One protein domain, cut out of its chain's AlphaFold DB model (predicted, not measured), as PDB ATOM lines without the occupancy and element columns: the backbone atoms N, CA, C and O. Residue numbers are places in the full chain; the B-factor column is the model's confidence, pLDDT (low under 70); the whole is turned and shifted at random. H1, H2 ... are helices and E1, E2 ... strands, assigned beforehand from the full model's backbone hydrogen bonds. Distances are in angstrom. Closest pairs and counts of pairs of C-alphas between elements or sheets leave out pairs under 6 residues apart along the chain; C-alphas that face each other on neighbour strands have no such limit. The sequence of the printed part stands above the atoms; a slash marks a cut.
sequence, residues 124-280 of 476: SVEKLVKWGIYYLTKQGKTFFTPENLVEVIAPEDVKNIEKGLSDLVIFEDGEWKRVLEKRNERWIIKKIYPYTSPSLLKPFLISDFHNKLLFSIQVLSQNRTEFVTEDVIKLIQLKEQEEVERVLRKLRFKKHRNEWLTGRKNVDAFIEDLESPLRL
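Overview. This is residues 124 to 280 of the 476 residues of the protein "Transcriptional regulator" of Candidatus Bathyarchaeota archaeon (UniProt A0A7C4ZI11). Look for two lobes joined by one long helix, H6: the lobe on the side where H6 begins holds the three-stranded sheet E3 E4 E5, the hairpin E1 and E2, and helices H3, H4 and H5, of which H3 and H5 touch H6; the lobe on the side where H6 ends holds H1, H2, H7 and the small hairpin E6 and E7, and of its helices H1 and H2 touch H6. H2, H3 and H5 pack crosswise on H6. The 157 printed residues hold seven helices and seven strands, in the order H1 H2 H3 E1 E2 E3 E4 H4 H5 E5 H6 E6 E7 H7, a mixed class with antiparallel sheets. The whole is elongated, 53 by 34 by 24 A, yet only just compact, close to loose, with a radius of gyration of the C-alphas of 18.0 A.

Along the chain. Find C-alpha 125 at (-29.694, 1.684, -23.696); from there H1 runs 19.9 A to residue 138. Next come H2, residues 146 to 153, and H3, residues 158 to 166. The strands E1, 169 to 172, E2, 175 to 178, E3, 180 to 183, and E4, 186 to 189, follow. Then read H4, 198 to 201, H5, 209 to 221 and 18.3 A long, and E5, 226 to 228. H6 starts at C-alpha 229, (-34.912, -21.397, -13.633), and runs 32.3 A to residue 250. E6, 254 to 256, E7, 259 to 261, and H7, 269 to 275, come last, H7 ending at (-19.195, 9.905, -29.083).

Arrangement. Begin at the hub, H6. Its residues 243 to 247 touch residues 125 to 129 of H1, about perpendicular at 86 degrees, the closest C-alphas being Glu 126 and Val 247, 6.1 A. H2 touches H6 at Pro 146 and Gln 241, 5.5 A. Residues 212 to 217 of H5 touch H6, closest at Ser 216 and Val 232, 6.1 A. H3 touches H6 at Glu 162 and Thr 229, 6.4 A. H3 and H5 only graze the sheet. H4 and H5 only just touch, with 3 pairs of C-alphas within 8 A. H7 touches H1 at Lys 127 and Leu 274, 5.8 A. Look for N 170 and O 177, 2.9 A, in the hairpin E1 and E2; N 181 and O 188, 2.9 A, in E3 and E4; N 187 and O 227, 2.8 A, between E4 and E5; and N 256 and O 259, 2.8 A, in E6 and E7. Every O i to N i+4 pair is within hydrogen-bond range in H1, H5, H6 and H7, against 3 of 4 in H2 and 4 of 5 in H3; H4 is too short for one.

Size, cuts and confidence. The C-alphas of Asp 173 and Arg 264 are farthest apart, at 56.1 A. The printed part has no cut and no long link. The mean pLDDT of the printed part is 85.1; look for values under 70 at residues 156 to 159, 193 to 202, 263 to 264 and 275 to 280.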
ATOM      1  N   SER A 124     -26.044   4.381 -21.861       83.88
ATOM      2  CA  SER A 124     -27.456   4.439 -22.255       83.88
ATOM      3  C   SER A 124     -27.858   3.253 -23.121       83.88
ATOM      4  O   SER A 124     -27.130   2.874 -24.036       83.88
ATOM      5  N   VAL A 125     -29.065   2.734 -22.875       87.81
ATOM      6  CA  VAL A 125     -29.694   1.684 -23.696       87.81
ATOM      7  C   VAL A 125     -29.711   2.078 -25.168       87.81
ATOM      8  O   VAL A 125     -29.449   1.254 -26.029       87.81
ATOM      9  N   GLU A 126     -29.975   3.351 -25.473       88.88
ATOM     10  CA  GLU A 126     -30.016   3.818 -26.858       88.88
ATOM     11  C   GLU A 126     -28.655   3.717 -27.550       88.88
ATOM     12  O   GLU A 126     -28.593   3.217 -28.669       88.88
ATOM     13  N   LYS A 127     -27.575   4.146 -26.886       89.00
ATOM     14  CA  LYS A 127     -26.212   4.008 -27.419       89.00
ATOM     15  C   LYS A 127     -25.824   2.539 -27.577       89.00
ATOM     16  O   LYS A 127     -25.298   2.154 -28.612       89.00
ATOM     17  N   LEU A 128     -26.148   1.709 -26.592       90.62
ATOM     18  CA  LEU A 128     -25.848   0.282 -26.647       90.62
ATOM     19  C   LEU A 128     -26.581  -0.417 -27.807       90.62
ATOM     20  O   LEU A 128     -25.974  -1.164 -28.568       90.62
ATOM     21  N   VAL A 129     -27.860  -0.089 -28.012       92.25
ATOM     22  CA  VAL A 129     -28.655  -0.553 -29.160       92.25
ATOM     23  C   VAL A 129     -28.084  -0.048 -30.485       92.25
ATOM     24  O   VAL A 129     -27.977  -0.822 -31.431       92.25
ATOM     25  N   LYS A 130     -27.676   1.222 -30.567       91.94
ATOM     26  CA  LYS A 130     -27.019   1.786 -31.757       91.94
ATOM     27  C   LYS A 130     -25.731   1.041 -32.108       91.94
ATOM     28  O   LYS A 130     -25.545   0.700 -33.276       91.94
ATOM     29  N   TRP A 131     -24.896   0.733 -31.113       92.56
ATOM     30  CA  TRP A 131     -23.700  -0.086 -31.314       92.56
ATOM     31  C   TRP A 131     -24.070  -1.498 -31.783       92.56
ATOM     32  O   TRP A 131     -23.524  -1.957 -32.779       92.56
ATOM     33  N   GLY A 132     -25.062  -2.156 -31.174       93.75
ATOM     34  CA  GLY A 132     -25.531  -3.466 -31.644       93.75
ATOM     35  C   GLY A 132     -25.979  -3.470 -33.104       93.75
ATOM     36  O   GLY A 132     -25.602  -4.360 -33.863       93.75
ATOM     37  N   ILE A 133     -26.720  -2.446 -33.530       93.38
ATOM     38  CA  ILE A 133     -27.172  -2.333 -34.922       93.38
ATOM     39  C   ILE A 133     -25.979  -2.137 -35.857       93.38
ATOM     40  O   ILE A 133     -25.905  -2.792 -36.899       93.38
ATOM     41  N   TYR A 134     -25.050  -1.251 -35.490       92.44
ATOM     42  CA  TYR A 134     -23.815  -1.042 -36.241       92.44
ATOM     43  C   TYR A 134     -23.040  -2.355 -36.386       92.44
ATOM     44  O   TYR A 134     -22.735  -2.764 -37.505       92.44
ATOM     45  N   TYR A 135     -22.810  -3.047 -35.270       93.50
ATOM     46  CA  TYR A 135     -22.078  -4.305 -35.204       93.50
ATOM     47  C   TYR A 135     -22.694  -5.361 -36.131       93.50
ATOM     48  O   TYR A 135     -22.020  -5.839 -37.040       93.50
ATOM     49  N   LEU A 136     -23.995  -5.650 -35.998       93.00
ATOM     50  CA  LEU A 136     -24.687  -6.612 -36.868       93.00
ATOM     51  C   LEU A 136     -24.605  -6.217 -38.350       93.00
ATOM     52  O   LEU A 136     -24.370  -7.072 -39.205       93.00
ATOM     53  N   THR A 137     -24.749  -4.925 -38.659       91.44
ATOM     54  CA  THR A 137     -24.681  -4.435 -40.043       91.44
ATOM     55  C   THR A 137     -23.294  -4.643 -40.644       91.44
ATOM     56  O   THR A 137     -23.181  -5.059 -41.796       91.44
ATOM     57  N   LYS A 138     -22.225  -4.406 -39.873       91.19
ATOM     58  CA  LYS A 138     -20.849  -4.652 -40.331       91.19
ATOM     59  C   LYS A 138     -20.508  -6.139 -40.448       91.19
ATOM     60  O   LYS A 138     -19.617  -6.476 -41.220       91.19
ATOM     61  N   GLN A 139     -21.265  -7.011 -39.783       90.94
ATOM     62  CA  GLN A 139     -21.252  -8.464 -40.006       90.94
ATOM     63  C   GLN A 139     -22.116  -8.899 -41.212       90.94
ATOM     64  O   GLN A 139     -22.348 -10.088 -41.417       90.94
ATOM     65  N   GLY A 140     -22.627  -7.956 -42.013       89.94
ATOM     66  CA  GLY A 140     -23.419  -8.232 -43.216       89.94
ATOM     67  C   GLY A 140     -24.910  -8.482 -42.965       89.94
ATOM     68  O   GLY A 140     -25.649  -8.739 -43.917       89.94
ATOM     69  N   LYS A 141     -25.394  -8.376 -41.719       89.75
ATOM     70  CA  LYS A 141     -26.819  -8.550 -41.404       89.75
ATOM     71  C   LYS A 141     -27.600  -7.273 -41.715       89.75
ATOM     72  O   LYS A 141     -27.453  -6.248 -41.054       89.75
ATOM     73  N   THR A 142     -28.466  -7.342 -42.720       85.44
ATOM     74  CA  THR A 142     -29.362  -6.240 -43.133       85.44
ATOM     75  C   THR A 142     -30.763  -6.336 -42.515       85.44
ATOM     76  O   THR A 142     -31.503  -5.348 -42.470       85.44
ATOM     77  N   PHE A 143     -31.088  -7.512 -41.982       89.00
ATOM     78  CA  PHE A 143     -32.287  -7.825 -41.217       89.00
ATOM     79  C   PHE A 143     -31.858  -8.436 -39.888       89.00
ATOM     80  O   PHE A 143     -30.888  -9.197 -39.835       89.00
ATOM     81  N   PHE A 144     -32.557  -8.086 -38.816       91.94
ATOM     82  CA  PHE A 144     -32.356  -8.698 -37.509       91.94
ATOM     83  C   PHE A 144     -33.655  -8.678 -36.711       91.94
ATOM     84  O   PHE A 144     -34.474  -7.761 -36.841       91.94
ATOM     85  N   THR A 145     -33.843  -9.677 -35.862       92.12
ATOM     86  CA  THR A 145     -34.905  -9.666 -34.857       92.12
ATOM     87  C   THR A 145     -34.415  -8.978 -33.571       92.12
ATOM     88  O   THR A 145     -33.205  -8.774 -33.404       92.12
ATOM     89  N   PRO A 146     -35.311  -8.574 -32.648       91.38
ATOM     90  CA  PRO A 146     -34.900  -8.115 -31.321       91.38
ATOM     91  C   PRO A 146     -33.991  -9.122 -30.606       91.38
ATOM     92  O   PRO A 146     -33.021  -8.707 -29.982       91.38
ATOM     93  N   GLU A 147     -34.249 -10.420 -30.764       91.25
ATOM     94  CA  GLU A 147     -33.451 -11.512 -30.198       91.25
ATOM     95  C   GLU A 147     -32.012 -11.466 -30.716       91.25
ATOM     96  O   GLU A 147     -31.085 -11.431 -29.915       91.25
ATOM     97  N   ASN A 148     -31.810 -11.342 -32.035       92.06
ATOM     98  CA  ASN A 148     -30.460 -11.236 -32.604       92.06
ATOM     99  C   ASN A 148     -29.683 -10.028 -32.072       92.06
ATOM    100  O   ASN A 148     -28.453 -10.043 -32.029       92.06
ATOM    101  N   LEU A 149     -30.390  -8.948 -31.731       93.19
ATOM    102  CA  LEU A 149     -29.771  -7.752 -31.182       93.19
ATOM    103  C   LEU A 149     -29.450  -7.914 -29.693       93.19
ATOM    104  O   LEU A 149     -28.388  -7.478 -29.253       93.19
ATOM    105  N   VAL A 150     -30.337  -8.559 -28.931       92.62
ATOM    106  CA  VAL A 150     -30.084  -8.926 -27.533       92.62
ATOM    107  C   VAL A 150     -28.886  -9.871 -27.441       92.62
ATOM    108  O   VAL A 150     -27.993  -9.598 -26.651       92.62
ATOM    109  N   GLU A 151     -28.773 -10.877 -28.311       91.94
ATOM    110  CA  GLU A 151     -27.637 -11.817 -28.339       91.94
ATOM    111  C   GLU A 151     -26.267 -11.122 -28.417       91.94
ATOM    112  O   GLU A 151     -25.309 -11.573 -27.797       91.94
ATOM    113  N   VAL A 152     -26.149 -10.008 -29.151       92.19
ATOM    114  CA  VAL A 152     -24.872  -9.275 -29.270       92.19
ATOM    115  C   VAL A 152     -24.687  -8.180 -28.215       92.19
ATOM    116  O   VAL A 152     -23.568  -7.707 -28.010       92.19
ATOM    117  N   ILE A 153     -25.762  -7.751 -27.552       91.06
ATOM    118  CA  ILE A 153     -25.739  -6.685 -26.540       91.06
ATOM    119  C   ILE A 153     -25.646  -7.241 -25.119       91.06
ATOM    120  O   ILE A 153     -24.973  -6.655 -24.274       91.06
ATOM    121  N   ALA A 154     -26.348  -8.330 -24.853       87.19
ATOM    122  CA  ALA A 154     -26.495  -8.965 -23.558       87.19
ATOM    123  C   ALA A 154     -26.630 -10.487 -23.753       87.19
ATOM    124  O   ALA A 154     -27.689 -11.041 -23.474       87.19
ATOM    125  N   PRO A 155     -25.582 -11.174 -24.250       82.94
ATOM    126  CA  PRO A 155     -25.610 -12.625 -24.358       82.94
ATOM    127  C   PRO A 155     -25.843 -13.228 -22.971       82.94
ATOM    128  O   PRO A 155     -25.086 -12.975 -22.028       82.94
ATOM    129  N   GLU A 156     -26.908 -14.012 -22.840       69.69
ATOM    130  CA  GLU A 156     -27.177 -14.764 -21.623       69.69
ATOM    131  C   GLU A 156     -26.309 -16.021 -21.587       69.69
ATOM    132  O   GLU A 156     -26.311 -16.826 -22.517       69.69
ATOM    133  N   ASP A 157     -25.619 -16.237 -20.471       69.56
ATOM    134  CA  ASP A 157     -25.104 -17.558 -20.136       69.56
ATOM    135  C   ASP A 157     -26.090 -18.217 -19.168       69.56
ATOM    136  O   ASP A 157     -26.168 -17.873 -17.984       69.56
ATOM    137  N   VAL A 158     -26.859 -19.169 -19.691       67.25
ATOM    138  CA  VAL A 158     -27.845 -19.953 -18.936       67.25
ATOM    139  C   VAL A 158     -27.222 -20.583 -17.683       67.25
ATOM    140  O   VAL A 158     -27.861 -20.612 -16.630       67.25
ATOM    141  N   LYS A 159     -25.951 -21.011 -17.745       69.12
ATOM    142  CA  LYS A 159     -25.247 -21.592 -16.588       69.12
ATOM    143  C   LYS A 159     -25.001 -20.555 -15.494       69.12
ATOM    144  O   LYS A 159     -25.038 -20.885 -14.308       69.12
ATOM    145  N   ASN A 160     -24.816 -19.293 -15.875       83.56
ATOM    146  CA  ASN A 160     -24.645 -18.202 -14.923       83.56
ATOM    147  C   ASN A 160     -25.954 -17.822 -14.228       83.56
ATOM    148  O   ASN A 160     -25.896 -17.379 -13.084       83.56
ATOM    149  N   ILE A 161     -27.121 -18.017 -14.859       91.00
ATOM    150  CA  ILE A 161     -28.428 -17.732 -14.237       91.00
ATOM    151  C   ILE A 161     -28.671 -18.654 -13.048       91.00
ATOM    152  O   ILE A 161     -28.982 -18.169 -11.965       91.00
ATOM    153  N   GLU A 162     -28.457 -19.960 -13.189       90.81
ATOM    154  CA  GLU A 162     -28.679 -20.893 -12.082       90.81
ATOM    155  C   GLU A 162     -27.732 -20.644 -10.894       90.81
ATOM    156  O   GLU A 162     -28.174 -20.587  -9.739       90.81
ATOM    157  N   LYS A 163     -26.437 -20.420 -11.165       89.94
ATOM    158  CA  LYS A 163     -25.476 -20.008 -10.128       89.94
ATOM    159  C   LYS A 163     -25.888 -18.667  -9.507       89.94
ATOM    160  O   LYS A 163     -25.951 -18.538  -8.290       89.94
ATOM    161  N   GLY A 164     -26.265 -17.695 -10.334       91.06
ATOM    162  CA  GLY A 164     -26.722 -16.376  -9.899       91.06
ATOM    163  C   GLY A 164     -27.950 -16.409  -8.993       91.06
ATOM    164  O   GLY A 164     -28.014 -15.639  -8.038       91.06
ATOM    165  N   LEU A 165     -28.903 -17.307  -9.254       93.62
ATOM    166  CA  LEU A 165     -30.070 -17.534  -8.398       93.62
ATOM    167  C   LEU A 165     -29.676 -18.169  -7.057       93.62
ATOM    168  O   LEU A 165     -30.209 -17.776  -6.020       93.62
ATOM    169  N   SER A 166     -28.715 -19.098  -7.070       91.38
ATOM    170  CA  SER A 166     -28.162 -19.724  -5.856       91.38
ATOM    171  C   SER A 166     -27.502 -18.700  -4.927       91.38
ATOM    172  O   SER A 166     -27.654 -18.769  -3.706       91.38
ATOM    173  N   ASP A 167     -26.801 -17.737  -5.528       91.31
ATOM    174  CA  ASP A 167     -26.027 -16.701  -4.844       91.31
ATOM    175  C   ASP A 167     -26.817 -15.392  -4.659       91.31
ATOM    176  O   ASP A 167     -26.265 -14.369  -4.247       91.31
ATOM    177  N   LEU A 168     -28.122 -15.396  -4.962       92.56
ATOM    178  CA  LEU A 168     -28.954 -14.200  -4.899       92.56
ATOM    179  C   LEU A 168     -29.193 -13.790  -3.442       92.56
ATOM    180  O   LEU A 168     -29.928 -14.439  -2.692       92.56
ATOM    181  N   VAL A 169     -28.580 -12.677  -3.052       90.81
ATOM    182  CA  VAL A 169     -28.614 -12.129  -1.693       90.81
ATOM    183  C   VAL A 169     -29.042 -10.668  -1.676       90.81
ATOM    184  O   VAL A 169     -28.862  -9.946  -2.647       90.81
ATOM    185  N   ILE A 170     -29.576 -10.225  -0.546       88.94
ATOM    186  CA  ILE A 170     -29.903  -8.824  -0.266       88.94
ATOM    187  C   ILE A 170     -29.261  -8.425   1.061       88.94
ATOM    188  O   ILE A 170     -29.103  -9.267   1.944       88.94
ATOM    189  N   PHE A 171     -28.863  -7.161   1.195       85.38
ATOM    190  CA  PHE A 171     -28.324  -6.639   2.449       85.38
ATOM    191  C   PHE A 171     -29.459  -6.057   3.289       85.38
ATOM    192  O   PHE A 171     -30.124  -5.115   2.857       85.38
ATOM    193  N   GLU A 172     -29.701  -6.632   4.461       82.31
ATOM    194  CA  GLU A 172     -30.804  -6.258   5.347       82.31
ATOM    195  C   GLU A 172     -30.399  -6.527   6.799       82.31
ATOM    196  O   GLU A 172     -29.858  -7.588   7.109       82.31
ATOM    197  N   ASP A 173     -30.664  -5.574   7.694       81.88
ATOM    198  CA  ASP A 173     -30.294  -5.641   9.117       81.88
ATOM    199  C   ASP A 173     -28.794  -5.889   9.366       81.88
ATOM    200  O   ASP A 173     -28.416  -6.589  10.300       81.88
ATOM    201  N   GLY A 174     -27.927  -5.332   8.516       80.44
ATOM    202  CA  GLY A 174     -26.473  -5.476   8.649       80.44
ATOM    203  C   GLY A 174     -25.910  -6.807   8.140       80.44
ATOM    204  O   GLY A 174     -24.703  -7.023   8.227       80.44
ATOM    205  N   GLU A 175     -26.747  -7.678   7.573       87.88
ATOM    206  CA  GLU A 175     -26.343  -9.004   7.110       87.88
ATOM    207  C   GLU A 175     -26.776  -9.277   5.666       87.88
ATOM    208  O   GLU A 175     -27.778  -8.759   5.164       87.88
ATOM    209  N   TRP A 176     -26.022 -10.143   4.988       88.69
ATOM    210  CA  TRP A 176     -26.379 -10.655   3.666       88.69
ATOM    211  C   TRP A 176     -27.334 -11.837   3.805       88.69
ATOM    212  O   TRP A 176     -26.955 -12.903   4.286       88.69
ATOM    213  N   LYS A 177     -28.574 -11.668   3.348       90.50
ATOM    214  CA  LYS A 177     -29.630 -12.682   3.447       90.50
ATOM    215  C   LYS A 177     -29.955 -13.241   2.069       90.50
ATOM    216  O   LYS A 177     -30.141 -12.487   1.117       90.50
ATOM    217  N   ARG A 178     -30.050 -14.569   1.956       93.00
ATOM    218  CA  ARG A 178     -30.455 -15.236   0.711       93.00
ATOM    219  C   ARG A 178     -31.916 -14.950   0.386       93.00
ATOM    220  O   ARG A 178     -32.786 -15.026   1.254       93.00
ATOM    221  N   VAL A 179     -32.170 -14.654  -0.882       93.56
ATOM    222  CA  VAL A 179     -33.510 -14.361  -1.408       93.56
ATOM    223  C   VAL A 179     -34.267 -15.649  -1.721       93.56
ATOM    224  O   VAL A 179     -35.489 -15.696  -1.569       93.56
ATOM    225  N   LEU A 180     -33.545 -16.696  -2.127       95.75
ATOM    226  CA  LEU A 180     -34.106 -17.941  -2.638       95.75
ATOM    227  C   LEU A 180     -33.560 -19.170  -1.898       95.75
ATOM    228  O   LEU A 180     -32.422 -19.185  -1.430       95.75
ATOM    229  N   GLU A 181     -34.371 -20.224  -1.841       95.81
ATOM    230  CA  GLU A 181     -33.967 -21.583  -1.464       95.81
ATOM    231  C   GLU A 181     -34.286 -22.527  -2.629       95.81
ATOM    232  O   GLU A 181     -35.413 -22.530  -3.123       95.81
ATOM    233  N   LYS A 182     -33.322 -23.346  -3.063       95.31
ATOM    234  CA  LYS A 182     -33.573 -24.377  -4.077       95.31
ATOM    235  C   LYS A 182     -34.155 -25.626  -3.414       95.31
ATOM    236  O   LYS A 182     -33.533 -26.184  -2.514       95.31
ATOM    237  N   ARG A 183     -35.319 -26.087  -3.876       95.06
ATOM    238  CA  ARG A 183     -35.906 -27.387  -3.519       95.06
ATOM    239  C   ARG A 183     -36.228 -28.160  -4.786       95.06
ATOM    240  O   ARG A 183     -37.100 -27.761  -5.555       95.06
ATOM    241  N   ASN A 184     -35.538 -29.280  -4.987       92.31
ATOM    242  CA  ASN A 184     -35.585 -30.037  -6.238       92.31
ATOM    243  C   ASN A 184     -35.244 -29.115  -7.428       92.31
ATOM    244  O   ASN A 184     -34.188 -28.482  -7.442       92.31
ATOM    245  N   GLU A 185     -36.150 -28.998  -8.396       92.44
ATOM    246  CA  GLU A 185     -36.007 -28.150  -9.585       92.44
ATOM    247  C   GLU A 185     -36.606 -26.743  -9.414       92.44
ATOM    248  O   GLU A 185     -36.580 -25.940 -10.346       92.44
ATOM    249  N   ARG A 186     -37.167 -26.428  -8.238       96.06
ATOM    250  CA  ARG A 186     -37.858 -25.161  -7.979       96.06
ATOM    251  C   ARG A 186     -37.076 -24.266  -7.029       96.06
ATOM    252  O   ARG A 186     -36.432 -24.718  -6.083       96.06
ATOM    253  N   TRP A 187     -37.190 -22.972  -7.268       96.38
ATOM    254  CA  TRP A 187     -36.728 -21.903  -6.399       96.38
ATOM    255  C   TRP A 187     -37.893 -21.411  -5.560       96.38
ATOM    256  O   TRP A 187     -38.921 -21.017  -6.104       96.38
ATOM    257  N   ILE A 188     -37.728 -21.422  -4.243       96.31
ATOM    258  CA  ILE A 188     -38.708 -20.925  -3.280       96.31
ATOM    259  C   ILE A 188     -38.259 -19.558  -2.790       96.31
ATOM    260  O   ILE A 188     -37.121 -19.387  -2.345       96.31
ATOM    261  N   ILE A 189     -39.169 -18.590  -2.831       94.06
ATOM    262  CA  ILE A 189     -38.902 -17.219  -2.400       94.06
ATOM    263  C   ILE A 189     -38.904 -17.159  -0.872       94.06
ATOM    264  O   ILE A 189     -39.915 -17.429  -0.227       94.06
ATOM    265  N   LYS A 190     -37.762 -16.791  -0.286       91.88
ATOM    266  CA  LYS A 190     -37.603 -16.595   1.163       91.88
ATOM    267  C   LYS A 190     -37.843 -15.168   1.595       91.88
ATOM    268  O   LYS A 190     -38.390 -14.937   2.670       91.88
ATOM    269  N   LYS A 191     -37.405 -14.222   0.772       82.81
ATOM    270  CA  LYS A 191     -37.536 -12.795   1.034       82.81
ATOM    271  C   LYS A 191     -37.946 -12.074  -0.234       82.81
ATOM    272  O   LYS A 191     -37.465 -12.388  -1.317       82.81
ATOM    273  N   ILE A 192     -38.836 -11.102  -0.083       73.06
ATOM    274  CA  ILE A 192     -39.262 -10.238  -1.178       73.06
ATOM    275  C   ILE A 192     -38.457  -8.949  -1.080       73.06
ATOM    276  O   ILE A 192     -38.516  -8.248  -0.074       73.06
ATOM    277  N   TYR A 193     -37.712  -8.639  -2.135       68.12
ATOM    278  CA  TYR A 193     -37.012  -7.369  -2.248       68.12
ATOM    279  C   TYR A 193     -38.009  -6.269  -2.667       68.12
ATOM    280  O   TYR A 193     -38.733  -6.456  -3.652       68.12
ATOM    281  N   PRO A 194     -38.119  -5.144  -1.935       62.34
ATOM    282  CA  PRO A 194     -39.107  -4.109  -2.232       62.34
ATOM    283  C   PRO A 194     -38.809  -3.358  -3.545       62.34
ATOM    284  O   PRO A 194     -37.663  -3.119  -3.914       62.34
ATOM    285  N   TYR A 195     -39.875  -2.953  -4.251       52.72
ATOM    286  CA  TYR A 195     -39.881  -2.339  -5.603       52.72
ATOM    287  C   TYR A 195     -39.201  -0.964  -5.683       52.72
ATOM    288  O   TYR A 195     -39.041  -0.390  -6.756       52.72
ATOM    289  N   THR A 196     -38.814  -0.406  -4.541       53.28
ATOM    290  CA  THR A 196     -38.383   0.984  -4.389       53.28
ATOM    291  C   THR A 196     -36.870   1.175  -4.417       53.28
ATOM    292  O   THR A 196     -36.419   2.310  -4.277       53.28
ATOM    293  N   SER A 197     -36.074   0.118  -4.619       54.84
ATOM    294  CA  SER A 197     -34.618   0.268  -4.674       54.84
ATOM    295  C   SER A 197     -34.197   1.083  -5.907       54.84
ATOM    296  O   SER A 197     -34.531   0.703  -7.035       54.84
ATOM    297  N   PRO A 198     -33.425   2.176  -5.745       52.16
ATOM    298  CA  PRO A 198     -32.940   2.985  -6.862       52.16
ATOM    299  C   PRO A 198     -32.151   2.192  -7.911       52.16
ATOM    300  O   PRO A 198     -32.080   2.612  -9.067       52.16
ATOM    301  N   SER A 199     -31.570   1.044  -7.539       53.50
ATOM    302  CA  SER A 199     -30.856   0.167  -8.472       53.50
ATOM    303  C   SER A 199     -31.778  -0.463  -9.521       53.50
ATOM    304  O   SER A 199     -31.348  -0.637 -10.660       53.50
ATOM    305  N   LEU A 200     -33.051  -0.701  -9.179       58.28
ATOM    306  CA  LEU A 200     -34.088  -1.242 -10.068       58.28
ATOM    307  C   LEU A 200     -34.739  -0.175 -10.962       58.28
ATOM    308  O   LEU A 200     -35.505  -0.503 -11.863       58.28
ATOM    309  N   LEU A 201     -34.429   1.110 -10.743       62.06
ATOM    310  CA  LEU A 201     -34.856   2.206 -11.623       62.06
ATOM    311  C   LEU A 201     -33.967   2.346 -12.866       62.06
ATOM    312  O   LEU A 201     -34.295   3.114 -13.776       62.06
ATOM    313  N   LYS A 202     -32.827   1.642 -12.907       69.62
ATOM    314  CA  LYS A 202     -31.976   1.596 -14.094       69.62
ATOM    315  C   LYS A 202     -32.717   0.869 -15.224       69.62
ATOM    316  O   LYS A 202     -33.447  -0.081 -14.959       69.62
ATOM    317  N   PRO A 203     -32.532   1.289 -16.487       82.12
ATOM    318  CA  PRO A 203     -33.049   0.526 -17.613       82.12
ATOM    319  C   PRO A 203     -32.545  -0.920 -17.566       82.12
ATOM    320  O   PRO A 203     -31.374  -1.164 -17.249       82.12
ATOM    321  N   PHE A 204     -33.431  -1.864 -17.864       87.50
ATOM    322  CA  PHE A 204     -33.207  -3.284 -17.618       87.50
ATOM    323  C   PHE A 204     -31.985  -3.809 -18.381       87.50
ATOM    324  O   PHE A 204     -31.120  -4.443 -17.784       87.50
ATOM    325  N   LEU A 205     -31.831  -3.442 -19.658       87.31
ATOM    326  CA  LEU A 205     -30.773  -3.941 -20.544       87.31
ATOM    327  C   LEU A 205     -29.355  -3.623 -20.040       87.31
ATOM    328  O   LEU A 205     -28.454  -4.447 -20.179       87.31
ATOM    329  N   ILE A 206     -29.166  -2.454 -19.414       85.81
ATOM    330  CA  ILE A 206     -27.873  -1.994 -18.863       85.81
ATOM    331  C   ILE A 206     -27.747  -2.215 -17.349       85.81
ATOM    332  O   ILE A 206     -26.770  -1.775 -16.738       85.81
ATOM    333  N   SER A 207     -28.745  -2.835 -16.722       85.50
ATOM    334  CA  SER A 207     -28.650  -3.218 -15.317       85.50
ATOM    335  C   SER A 207     -27.628  -4.338 -15.151       85.50
ATOM    336  O   SER A 207     -27.427  -5.156 -16.049       85.50
ATOM    337  N   ASP A 208     -26.947  -4.364 -14.008       85.19
ATOM    338  CA  ASP A 208     -26.060  -5.483 -13.709       85.19
ATOM    339  C   ASP A 208     -26.848  -6.783 -13.515       85.19
ATOM    340  O   ASP A 208     -28.061  -6.793 -13.284       85.19
ATOM    341  N   PHE A 209     -26.129  -7.894 -13.637       88.12
ATOM    342  CA  PHE A 209     -26.697  -9.233 -13.590       88.12
ATOM    343  C   PHE A 209     -27.494  -9.492 -12.304       88.12
ATOM    344  O   PHE A 209     -28.599 -10.025 -12.350       88.12
ATOM    345  N   HIS A 210     -26.971  -9.045 -11.161       88.62
ATOM    346  CA  HIS A 210     -27.632  -9.203  -9.872       88.62
ATOM    347  C   HIS A 210     -28.974  -8.452  -9.826       88.62
ATOM    348  O   HIS A 210     -29.992  -9.023  -9.439       88.62
ATOM    349  N   ASN A 211     -29.011  -7.202 -10.297       86.88
ATOM    350  CA  ASN A 211     -30.237  -6.410 -10.374       86.88
ATOM    351  C   ASN A 211     -31.252  -6.986 -11.375       86.88
ATOM    352  O   ASN A 211     -32.449  -6.961 -11.089       86.88
ATOM    353  N   LYS A 212     -30.807  -7.551 -12.508       90.25
ATOM    354  CA  LYS A 212     -31.697  -8.256 -13.453       90.25
ATOM    355  C   LYS A 212     -32.379  -9.457 -12.794       90.25
ATOM    356  O   LYS A 212     -33.586  -9.640 -12.960       90.25
ATOM    357  N   LEU A 213     -31.634 -10.237 -12.007       92.44
ATOM    358  CA  LEU A 213     -32.190 -11.356 -11.244       92.44
ATOM    359  C   LEU A 213     -33.175 -10.869 -10.178       92.44
ATOM    360  O   LEU A 213     -34.306 -11.346 -10.156       92.44
ATOM    361  N   LEU A 214     -32.802  -9.882  -9.353       91.00
ATOM    362  CA  LEU A 214     -33.693  -9.318  -8.328       91.00
ATOM    363  C   LEU A 214     -35.003  -8.791  -8.924       91.00
ATOM    364  O   LEU A 214     -36.076  -9.115  -8.416       91.00
ATOM    365  N   PHE A 215     -34.921  -8.026 -10.018       89.75
ATOM    366  CA  PHE A 215     -36.096  -7.548 -10.747       89.75
ATOM    367  C   PHE A 215     -36.976  -8.715 -11.202       89.75
ATOM    368  O   PHE A 215     -38.191  -8.700 -11.007       89.75
ATOM    369  N   SER A 216     -36.360  -9.741 -11.789       91.69
ATOM    370  CA  SER A 216     -37.084 -10.892 -12.318       91.69
ATOM    371  C   SER A 216     -37.808 -11.640 -11.203       91.69
ATOM    372  O   SER A 216     -39.008 -11.881 -11.307       91.69
ATOM    373  N   ILE A 217     -37.126 -11.912 -10.087       92.31
ATOM    374  CA  ILE A 217     -37.732 -12.571  -8.924       92.31
ATOM    375  C   ILE A 217     -38.883 -11.751  -8.365       92.31
ATOM    376  O   ILE A 217     -39.923 -12.306  -8.027       92.31
ATOM    377  N   GLN A 218     -38.725 -10.436  -8.306       88.38
ATOM    378  CA  GLN A 218     -39.781  -9.547  -7.857       88.38
ATOM    379  C   GLN A 218     -41.017  -9.582  -8.761       88.38
ATOM    380  O   GLN A 218     -42.136  -9.581  -8.259       88.38
ATOM    381  N   VAL A 219     -40.853  -9.591 -10.082       89.62
ATOM    382  CA  VAL A 219     -41.999  -9.701 -10.997       89.62
ATOM    383  C   VAL A 219     -42.670 -11.065 -10.843       89.62
ATOM    384  O   VAL A 219     -43.896 -11.146 -10.804       89.62
ATOM    385  N   LEU A 220     -41.885 -12.137 -10.699       91.56
ATOM    386  CA  LEU A 220     -42.432 -13.473 -10.481       91.56
ATOM    387  C   LEU A 220     -43.153 -13.594  -9.132       91.56
ATOM    388  O   LEU A 220     -44.201 -14.236  -9.069       91.56
ATOM    389  N   SER A 221     -42.656 -12.935  -8.085       90.19
ATOM    390  CA  SER A 221     -43.221 -13.009  -6.732       90.19
ATOM    391  C   SER A 221     -44.623 -12.414  -6.608       90.19
ATOM    392  O   SER A 221     -45.337 -12.734  -5.661       90.19
ATOM    393  N   GLN A 222     -45.047 -11.587  -7.571       88.12
ATOM    394  CA  GLN A 222     -46.383 -10.985  -7.584       88.12
ATOM    395  C   GLN A 222     -47.501 -12.026  -7.711       88.12
ATOM    396  O   GLN A 222     -48.593 -11.801  -7.199       88.12
ATOM    397  N   ASN A 223     -47.233 -13.152  -8.381       87.69
ATOM    398  CA  ASN A 223     -48.254 -14.151  -8.714       87.69
ATOM    399  C   ASN A 223     -47.938 -15.558  -8.189       87.69
ATOM    400  O   ASN A 223     -48.798 -16.435  -8.240       87.69
ATOM    401  N   ARG A 224     -46.708 -15.809  -7.726       91.81
ATOM    402  CA  ARG A 224     -46.257 -17.134  -7.283       91.81
ATOM    403  C   ARG A 224     -45.161 -17.037  -6.230       91.81
ATOM    404  O   ARG A 224     -44.361 -16.111  -6.239       91.81
ATOM    405  N   THR A 225     -45.102 -18.024  -5.345       91.62
ATOM    406  CA  THR A 225     -44.080 -18.139  -4.287       91.62
ATOM    407  C   THR A 225     -42.921 -19.063  -4.666       91.62
ATOM    408  O   THR A 225     -41.911 -19.112  -3.961       91.62
ATOM    409  N   GLU A 226     -43.047 -19.767  -5.791       95.25
ATOM    410  CA  GLU A 226     -42.040 -20.667  -6.340       95.25
ATOM    411  C   GLU A 226     -42.016 -20.627  -7.874       95.25
ATOM    412  O   GLU A 226     -43.029 -20.328  -8.507       95.25
ATOM    413  N   PHE A 227     -40.861 -20.911  -8.478       96.12
ATOM    414  CA  PHE A 227     -40.655 -20.895  -9.933       96.12
ATOM    415  C   PHE A 227     -39.476 -21.794 -10.338       96.12
ATOM    416  O   PHE A 227     -38.672 -22.184  -9.492       96.12
ATOM    417  N   VAL A 228     -39.351 -22.131 -11.623       95.94
ATOM    418  CA  VAL A 228     -38.182 -22.855 -12.165       95.94
ATOM    419  C   VAL A 228     -37.184 -21.879 -12.795       95.94
ATOM    420  O   VAL A 228     -37.540 -20.750 -13.114       95.94
ATOM    421  N   THR A 229     -35.929 -22.279 -13.011       95.25
ATOM    422  CA  THR A 229     -34.912 -21.397 -13.633       95.25
ATOM    423  C   THR A 229     -35.366 -20.850 -14.997       95.25
ATOM    424  O   THR A 229     -35.179 -19.669 -15.282       95.25
ATOM    425  N   GLU A 230     -36.048 -21.673 -15.798       94.69
ATOM    426  CA  GLU A 230     -36.571 -21.312 -17.127       94.69
ATOM    427  C   GLU A 230     -37.546 -20.124 -17.102       94.69
ATOM    428  O   GLU A 230     -37.617 -19.335 -18.043       94.69
ATOM    429  N   ASP A 231     -38.286 -19.963 -16.005       94.88
ATOM    430  CA  ASP A 231     -39.180 -18.824 -15.820       94.88
ATOM    431  C   ASP A 231     -38.423 -17.494 -15.761       94.88
ATOM    432  O   ASP A 231     -38.896 -16.476 -16.267       94.88
ATOM    433  N   VAL A 232     -37.260 -17.507 -15.107       94.56
ATOM    434  CA  VAL A 232     -36.404 -16.332 -14.946       94.56
ATOM    435  C   VAL A 232     -35.757 -15.991 -16.281       94.56
ATOM    436  O   VAL A 232     -35.805 -14.833 -16.682       94.56
ATOM    437  N   ILE A 233     -35.238 -16.999 -16.992       94.12
ATOM    438  CA  ILE A 233     -34.636 -16.853 -18.326       94.12
ATOM    439  C   ILE A 233     -35.622 -16.165 -19.277       94.12
ATOM    440  O   ILE A 233     -35.349 -15.082 -19.790       94.12
ATOM    441  N   LYS A 234     -36.828 -16.726 -19.430       93.25
ATOM    442  CA  LYS A 234     -37.857 -16.162 -20.318       93.25
ATOM    443  C   LYS A 234     -38.228 -14.727 -19.962       93.25
ATOM    444  O   LYS A 234     -38.486 -13.919 -20.852       93.25
ATOM    445  N   LEU A 235     -38.281 -14.403 -18.670       93.44
ATOM    446  CA  LEU A 235     -38.619 -13.057 -18.227       93.44
ATOM    447  C   LEU A 235     -37.502 -12.049 -18.524       93.44
ATOM    448  O   LEU A 235     -37.810 -10.941 -18.964       93.44
ATOM    449  N   ILE A 236     -36.235 -12.413 -18.300       93.38
ATOM    450  CA  ILE A 236     -35.089 -11.553 -18.627       93.38
ATOM    451  C   ILE A 236     -35.083 -11.280 -20.133       93.38
ATOM    452  O   ILE A 236     -35.150 -10.114 -20.528       93.38
ATOM    453  N   GLN A 237     -35.139 -12.331 -20.955       92.12
ATOM    454  CA  GLN A 237     -35.182 -12.224 -22.416       92.12
ATOM    455  C   GLN A 237     -36.321 -11.319 -22.894       92.12
ATOM    456  O   GLN A 237     -36.102 -10.403 -23.689       92.12
ATOM    457  N   LEU A 238     -37.533 -11.511 -22.360       92.44
ATOM    458  CA  LEU A 238     -38.688 -10.679 -22.691       92.44
ATOM    459  C   LEU A 238     -38.432  -9.198 -22.368       92.44
ATOM    460  O   LEU A 238     -38.727  -8.322 -23.181       92.44
ATOM    461  N   LYS A 239     -37.877  -8.895 -21.189       92.44
ATOM    462  CA  LYS A 239     -37.636  -7.512 -20.752       92.44
ATOM    463  C   LYS A 239     -36.536  -6.828 -21.560       92.44
ATOM    464  O   LYS A 239     -36.653  -5.638 -21.861       92.44
ATOM    465  N   GLU A 240     -35.501  -7.560 -21.949       93.00
ATOM    466  CA  GLU A 240     -34.447  -7.051 -22.831       93.00
ATOM    467  C   GLU A 240     -34.977  -6.766 -24.239       93.00
ATOM    468  O   GLU A 240     -34.747  -5.676 -24.775       93.00
ATOM    469  N   GLN A 241     -35.762  -7.690 -24.804       92.56
ATOM    470  CA  GLN A 241     -36.418  -7.513 -26.102       92.56
ATOM    471  C   GLN A 241     -37.371  -6.309 -26.098       92.56
ATOM    472  O   GLN A 241     -37.336  -5.496 -27.025       92.56
ATOM    473  N   GLU A 242     -38.184  -6.137 -25.050       91.56
ATOM    474  CA  GLU A 242     -39.083  -4.984 -24.893       91.56
ATOM    475  C   GLU A 242     -38.317  -3.648 -24.915       91.56
ATOM    476  O   GLU A 242     -38.745  -2.681 -25.563       91.56
ATOM    477  N   GLU A 243     -37.168  -3.564 -24.234       92.00
ATOM    478  CA  GLU A 243     -36.340  -2.357 -24.241       92.00
ATOM    479  C   GLU A 243     -35.685  -2.094 -25.598       92.00
ATOM    480  O   GLU A 243     -35.687  -0.944 -26.060       92.00
ATOM    481  N   VAL A 244     -35.174  -3.140 -26.250       93.00
ATOM    482  CA  VAL A 244     -34.623  -3.069 -27.607       93.00
ATOM    483  C   VAL A 244     -35.683  -2.574 -28.587       93.00
ATOM    484  O   VAL A 244     -35.466  -1.574 -29.278       93.00
ATOM    485  N   GLU A 245     -36.863  -3.197 -28.610       92.38
ATOM    486  CA  GLU A 245     -37.956  -2.795 -29.493       92.38
ATOM    487  C   GLU A 245     -38.369  -1.340 -29.259       92.38
ATOM    488  O   GLU A 245     -38.609  -0.592 -30.211       92.38
ATOM    489  N   ARG A 246     -38.426  -0.902 -27.997       90.69
ATOM    490  CA  ARG A 246     -38.737   0.491 -27.653       90.69
ATOM    491  C   ARG A 246     -37.728   1.461 -28.269       90.69
ATOM    492  O   ARG A 246     -38.134   2.507 -28.785       90.69
ATOM    493  N   VAL A 247     -36.435   1.136 -28.240       90.69
ATOM    494  CA  VAL A 247     -35.406   1.959 -28.892       90.69
ATOM    495  C   VAL A 247     -35.530   1.898 -30.414       90.69
ATOM    496  O   VAL A 247     -35.500   2.949 -31.052       90.69
ATOM    497  N   LEU A 248     -35.750   0.725 -31.010       90.12
ATOM    498  CA  LEU A 248     -35.920   0.582 -32.463       90.12
ATOM    499  C   LEU A 248     -37.095   1.420 -32.993       90.12
ATOM    500  O   LEU A 248     -36.955   2.121 -34.004       90.12
ATOM    501  N   ARG A 249     -38.220   1.441 -32.264       89.19
ATOM    502  CA  ARG A 249     -39.370   2.324 -32.543       89.19
ATOM    503  C   ARG A 249     -38.980   3.798 -32.446       89.19
ATOM    504  O   ARG A 249     -39.286   4.568 -33.355       89.19
ATOM    505  N   LYS A 250     -38.258   4.193 -31.390       87.75
ATOM    506  CA  LYS A 250     -37.769   5.573 -31.204       87.75
ATOM    507  C   LYS A 250     -36.854   6.016 -32.347       87.75
ATOM    508  O   LYS A 250     -36.971   7.141 -32.827       87.75
ATOM    509  N   LEU A 251     -35.987   5.122 -32.814       85.88
ATOM    510  CA  LEU A 251     -35.088   5.349 -33.943       85.88
ATOM    511  C   LEU A 251     -35.797   5.259 -35.301       85.88
ATOM    512  O   LEU A 251     -35.145   5.453 -36.325       85.88
ATOM    513  N   ARG A 252     -37.111   4.991 -35.342       87.81
ATOM    514  CA  ARG A 252     -37.932   4.878 -36.559       87.81
ATOM    515  C   ARG A 252     -37.427   3.792 -37.516       87.81
ATOM    516  O   ARG A 252     -37.248   4.041 -38.707       87.81
ATOM    517  N   PHE A 253     -37.053   2.616 -37.013       86.31
ATOM    518  CA  PHE A 253     -36.798   1.456 -37.882       86.31
ATOM    519  C   PHE A 253     -38.122   0.908 -38.434       86.31
ATOM    520  O   PHE A 253     -39.169   1.056 -37.802       86.31
ATOM    521  N   LYS A 254     -38.092   0.308 -39.631       85.44
ATOM    522  CA  LYS A 254     -39.269  -0.345 -40.224       85.44
ATOM    523  C   LYS A 254     -39.286  -1.814 -39.804       85.44
ATOM    524  O   LYS A 254     -38.266  -2.486 -39.943       85.44
ATOM    525  N   LYS A 255     -40.435  -2.292 -39.318       87.25
ATOM    526  CA  LYS A 255     -40.667  -3.699 -38.963       87.25
ATOM    527  C   LYS A 255     -41.349  -4.412 -40.136       87.25
ATOM    528  O   LYS A 255     -42.329  -3.894 -40.669       87.25
ATOM    529  N   HIS A 256     -40.844  -5.574 -40.538       84.00
ATOM    530  CA  HIS A 256     -41.417  -6.427 -41.581       84.00
ATOM    531  C   HIS A 256     -41.366  -7.889 -41.124       84.00
ATOM    532  O   HIS A 256     -40.287  -8.397 -40.859       84.00
ATOM    533  N   ARG A 257     -42.523  -8.564 -41.026       77.31
ATOM    534  CA  ARG A 257     -42.629  -9.984 -40.611       77.31
ATOM    535  C   ARG A 257     -41.772 -10.331 -39.374       77.31
ATOM    536  O   ARG A 257     -41.065 -11.324 -39.366       77.31
ATOM    537  N   ASN A 258     -41.861  -9.491 -38.338       80.25
ATOM    538  CA  ASN A 258     -41.100  -9.544 -37.076       80.25
ATOM    539  C   ASN A 258     -39.615  -9.160 -37.117       80.25
ATOM    540  O   ASN A 258     -39.031  -8.952 -36.057       80.25
ATOM    541  N   GLU A 259     -39.041  -8.927 -38.289       86.62
ATOM    542  CA  GLU A 259     -37.672  -8.436 -38.429       86.62
ATOM    543  C   GLU A 259     -37.634  -6.912 -38.550       86.62
ATOM    544  O   GLU A 259     -38.590  -6.265 -38.998       86.62
ATOM    545  N   TRP A 260     -36.504  -6.326 -38.171       87.56
ATOM    546  CA  TRP A 260     -36.223  -4.910 -38.330       87.56
ATOM    547  C   TRP A 260     -35.225  -4.704 -39.464       87.56
ATOM    548  O   TRP A 260     -34.140  -5.281 -39.489       87.56
ATOM    549  N   LEU A 261     -35.610  -3.853 -40.412       81.06
ATOM    550  CA  LEU A 261     -34.795  -3.494 -41.569       81.06
ATOM    551  C   LEU A 261     -33.861  -2.334 -41.228       81.06
ATOM    552  O   LEU A 261     -34.339  -1.241 -40.896       81.06
ATOM    553  N   THR A 262     -32.552  -2.519 -41.415       74.94
ATOM    554  CA  THR A 262     -31.594  -1.398 -41.396       74.94
ATOM    555  C   THR A 262     -31.857  -0.424 -42.545       74.94
ATOM    556  O   THR A 262     -31.843   0.795 -42.348       74.94
ATOM    557  N   GLY A 263     -32.224  -0.946 -43.719       66.12
ATOM    558  CA  GLY A 263     -32.611  -0.162 -44.894       66.12
ATOM    559  C   GLY A 263     -31.491   0.764 -45.387       66.12
ATOM    560  O   GLY A 263     -30.321   0.413 -45.339       66.12
ATOM    561  N   ARG A 264     -31.850   1.974 -45.851       61.44
ATOM    562  CA  ARG A 264     -30.904   3.033 -46.275       61.44
ATOM    563  C   ARG A 264     -30.361   3.879 -45.111       61.44
ATOM    564  O   ARG A 264     -29.931   5.010 -45.335       61.44
ATOM    565  N   LYS A 265     -30.475   3.426 -43.859       72.50
ATOM    566  CA  LYS A 265     -29.971   4.224 -42.737       72.50
ATOM    567  C   LYS A 265     -28.455   4.288 -42.796       72.50
ATOM    568  O   LYS A 265     -27.801   3.262 -42.945       72.50
ATOM    569  N   ASN A 266     -27.920   5.492 -42.630       79.56
ATOM    570  CA  ASN A 266     -26.497   5.674 -42.415       79.56
ATOM    571  C   ASN A 266     -26.155   5.178 -41.000       79.56
ATOM    572  O   ASN A 266     -26.263   5.930 -40.033       79.56
ATOM    573  N   VAL A 267     -25.834   3.888 -40.880       83.00
ATOM    574  CA  VAL A 267     -25.442   3.272 -39.604       83.00
ATOM    575  C   VAL A 267     -24.084   3.775 -39.122       83.00
ATOM    576  O   VAL A 267     -23.832   3.726 -37.925       83.00
ATOM    577  N   ASP A 268     -23.238   4.313 -40.006       81.75
ATOM    578  CA  ASP A 268     -21.950   4.898 -39.616       81.75
ATOM    579  C   ASP A 268     -22.154   6.168 -38.778       81.75
ATOM    580  O   ASP A 268     -21.450   6.377 -37.794       81.75
ATOM    581  N   ALA A 269     -23.222   6.930 -39.049       82.75
ATOM    582  CA  ALA A 269     -23.629   8.066 -38.216       82.75
ATOM    583  C   ALA A 269     -24.030   7.662 -36.782       82.75
ATOM    584  O   ALA A 269     -24.123   8.513 -35.897       82.75
ATOM    585  N   PHE A 270     -24.280   6.372 -36.509       84.44
ATOM    586  CA  PHE A 270     -24.476   5.924 -35.131       84.44
ATOM    587  C   PHE A 270     -23.190   5.982 -34.320       84.44
ATOM    588  O   PHE A 270     -23.288   6.270 -33.134       84.44
ATOM    589  N   ILE A 271     -22.018   5.772 -34.931       79.44
ATOM    590  CA  ILE A 271     -20.727   5.864 -34.237       79.44
ATOM    591  C   ILE A 271     -20.487   7.290 -33.741       79.44
ATOM    592  O   ILE A 271     -20.161   7.480 -32.574       79.44
ATOM    593  N   GLU A 272     -20.767   8.291 -34.574       76.19
ATOM    594  CA  GLU A 272     -20.678   9.710 -34.193       76.19
ATOM    595  C   GLU A 272     -21.609  10.051 -33.007       76.19
ATOM    596  O   GLU A 272     -21.262  10.811 -32.099       76.19
ATOM    597  N   ASP A 273     -22.794   9.438 -32.950       75.94
ATOM    598  CA  ASP A 273     -23.719   9.605 -31.823       75.94
ATOM    599  C   ASP A 273     -23.268   8.862 -30.547       75.94
ATOM    600  O   ASP A 273     -23.586   9.293 -29.433       75.94
ATOM    601  N   LEU A 274     -22.480   7.783 -30.665       76.25
ATOM    602  CA  LEU A 274     -21.857   7.140 -29.500       76.25
ATOM    603  C   LEU A 274     -20.871   8.090 -28.809       76.25
ATOM    604  O   LEU A 274     -20.806   8.092 -27.576       76.25
ATOM    605  N   GLU A 275     -20.172   8.923 -29.577       66.12
ATOM    606  CA  GLU A 275     -19.195   9.905 -29.083       66.12
ATOM    607  C   GLU A 275     -19.836  11.161 -28.505       66.12
ATOM    608  O   GLU A 275     -19.259  11.815 -27.636       66.12
ATOM    609  N   SER A 276     -21.048  11.489 -28.954       62.56
ATOM    610  CA  SER A 276     -21.772  12.651 -28.452       62.56
ATOM    611  C   SER A 276     -21.911  12.559 -26.926       62.56
ATOM    612  O   SER A 276     -22.302  11.497 -26.419       62.56
ATOM    613  N   PRO A 277     -21.607  13.627 -26.158       51.28
ATOM    614  CA  PRO A 277     -21.682  13.591 -24.703       51.28
ATOM    615  C   PRO A 277     -23.046  13.054 -24.273       51.28
ATOM    616  O   PRO A 277     -24.081  13.405 -24.848       51.28
ATOM    617  N   LEU A 278     -23.037  12.129 -23.308       48.00
ATOM    618  CA  LEU A 278     -24.245  11.456 -22.840       48.00
ATOM    619  C   LEU A 278     -25.342  12.491 -22.569       48.00
ATOM    620  O   LEU A 278     -25.225  13.312 -21.660       48.00
ATOM    621  N   ARG A 279     -26.472  12.390 -23.279       49.16
ATOM    622  CA  ARG A 279     -27.735  12.807 -22.665       49.16
ATOM    623  C   ARG A 279     -27.900  11.907 -21.449       49.16
ATOM    624  O   ARG A 279     -28.091  10.703 -21.611       49.16
ATOM    625  N   LEU A 280     -27.730  12.486 -20.262       48.97
ATOM    626  CA  LEU A 280     -27.734  11.772 -18.988       48.97
ATOM    627  C   LEU A 280     -28.904  10.769 -18.951       48.97
ATOM    628  O   LEU A 280     -30.027  11.152 -19.311       48.97
TER     629      LEU A 280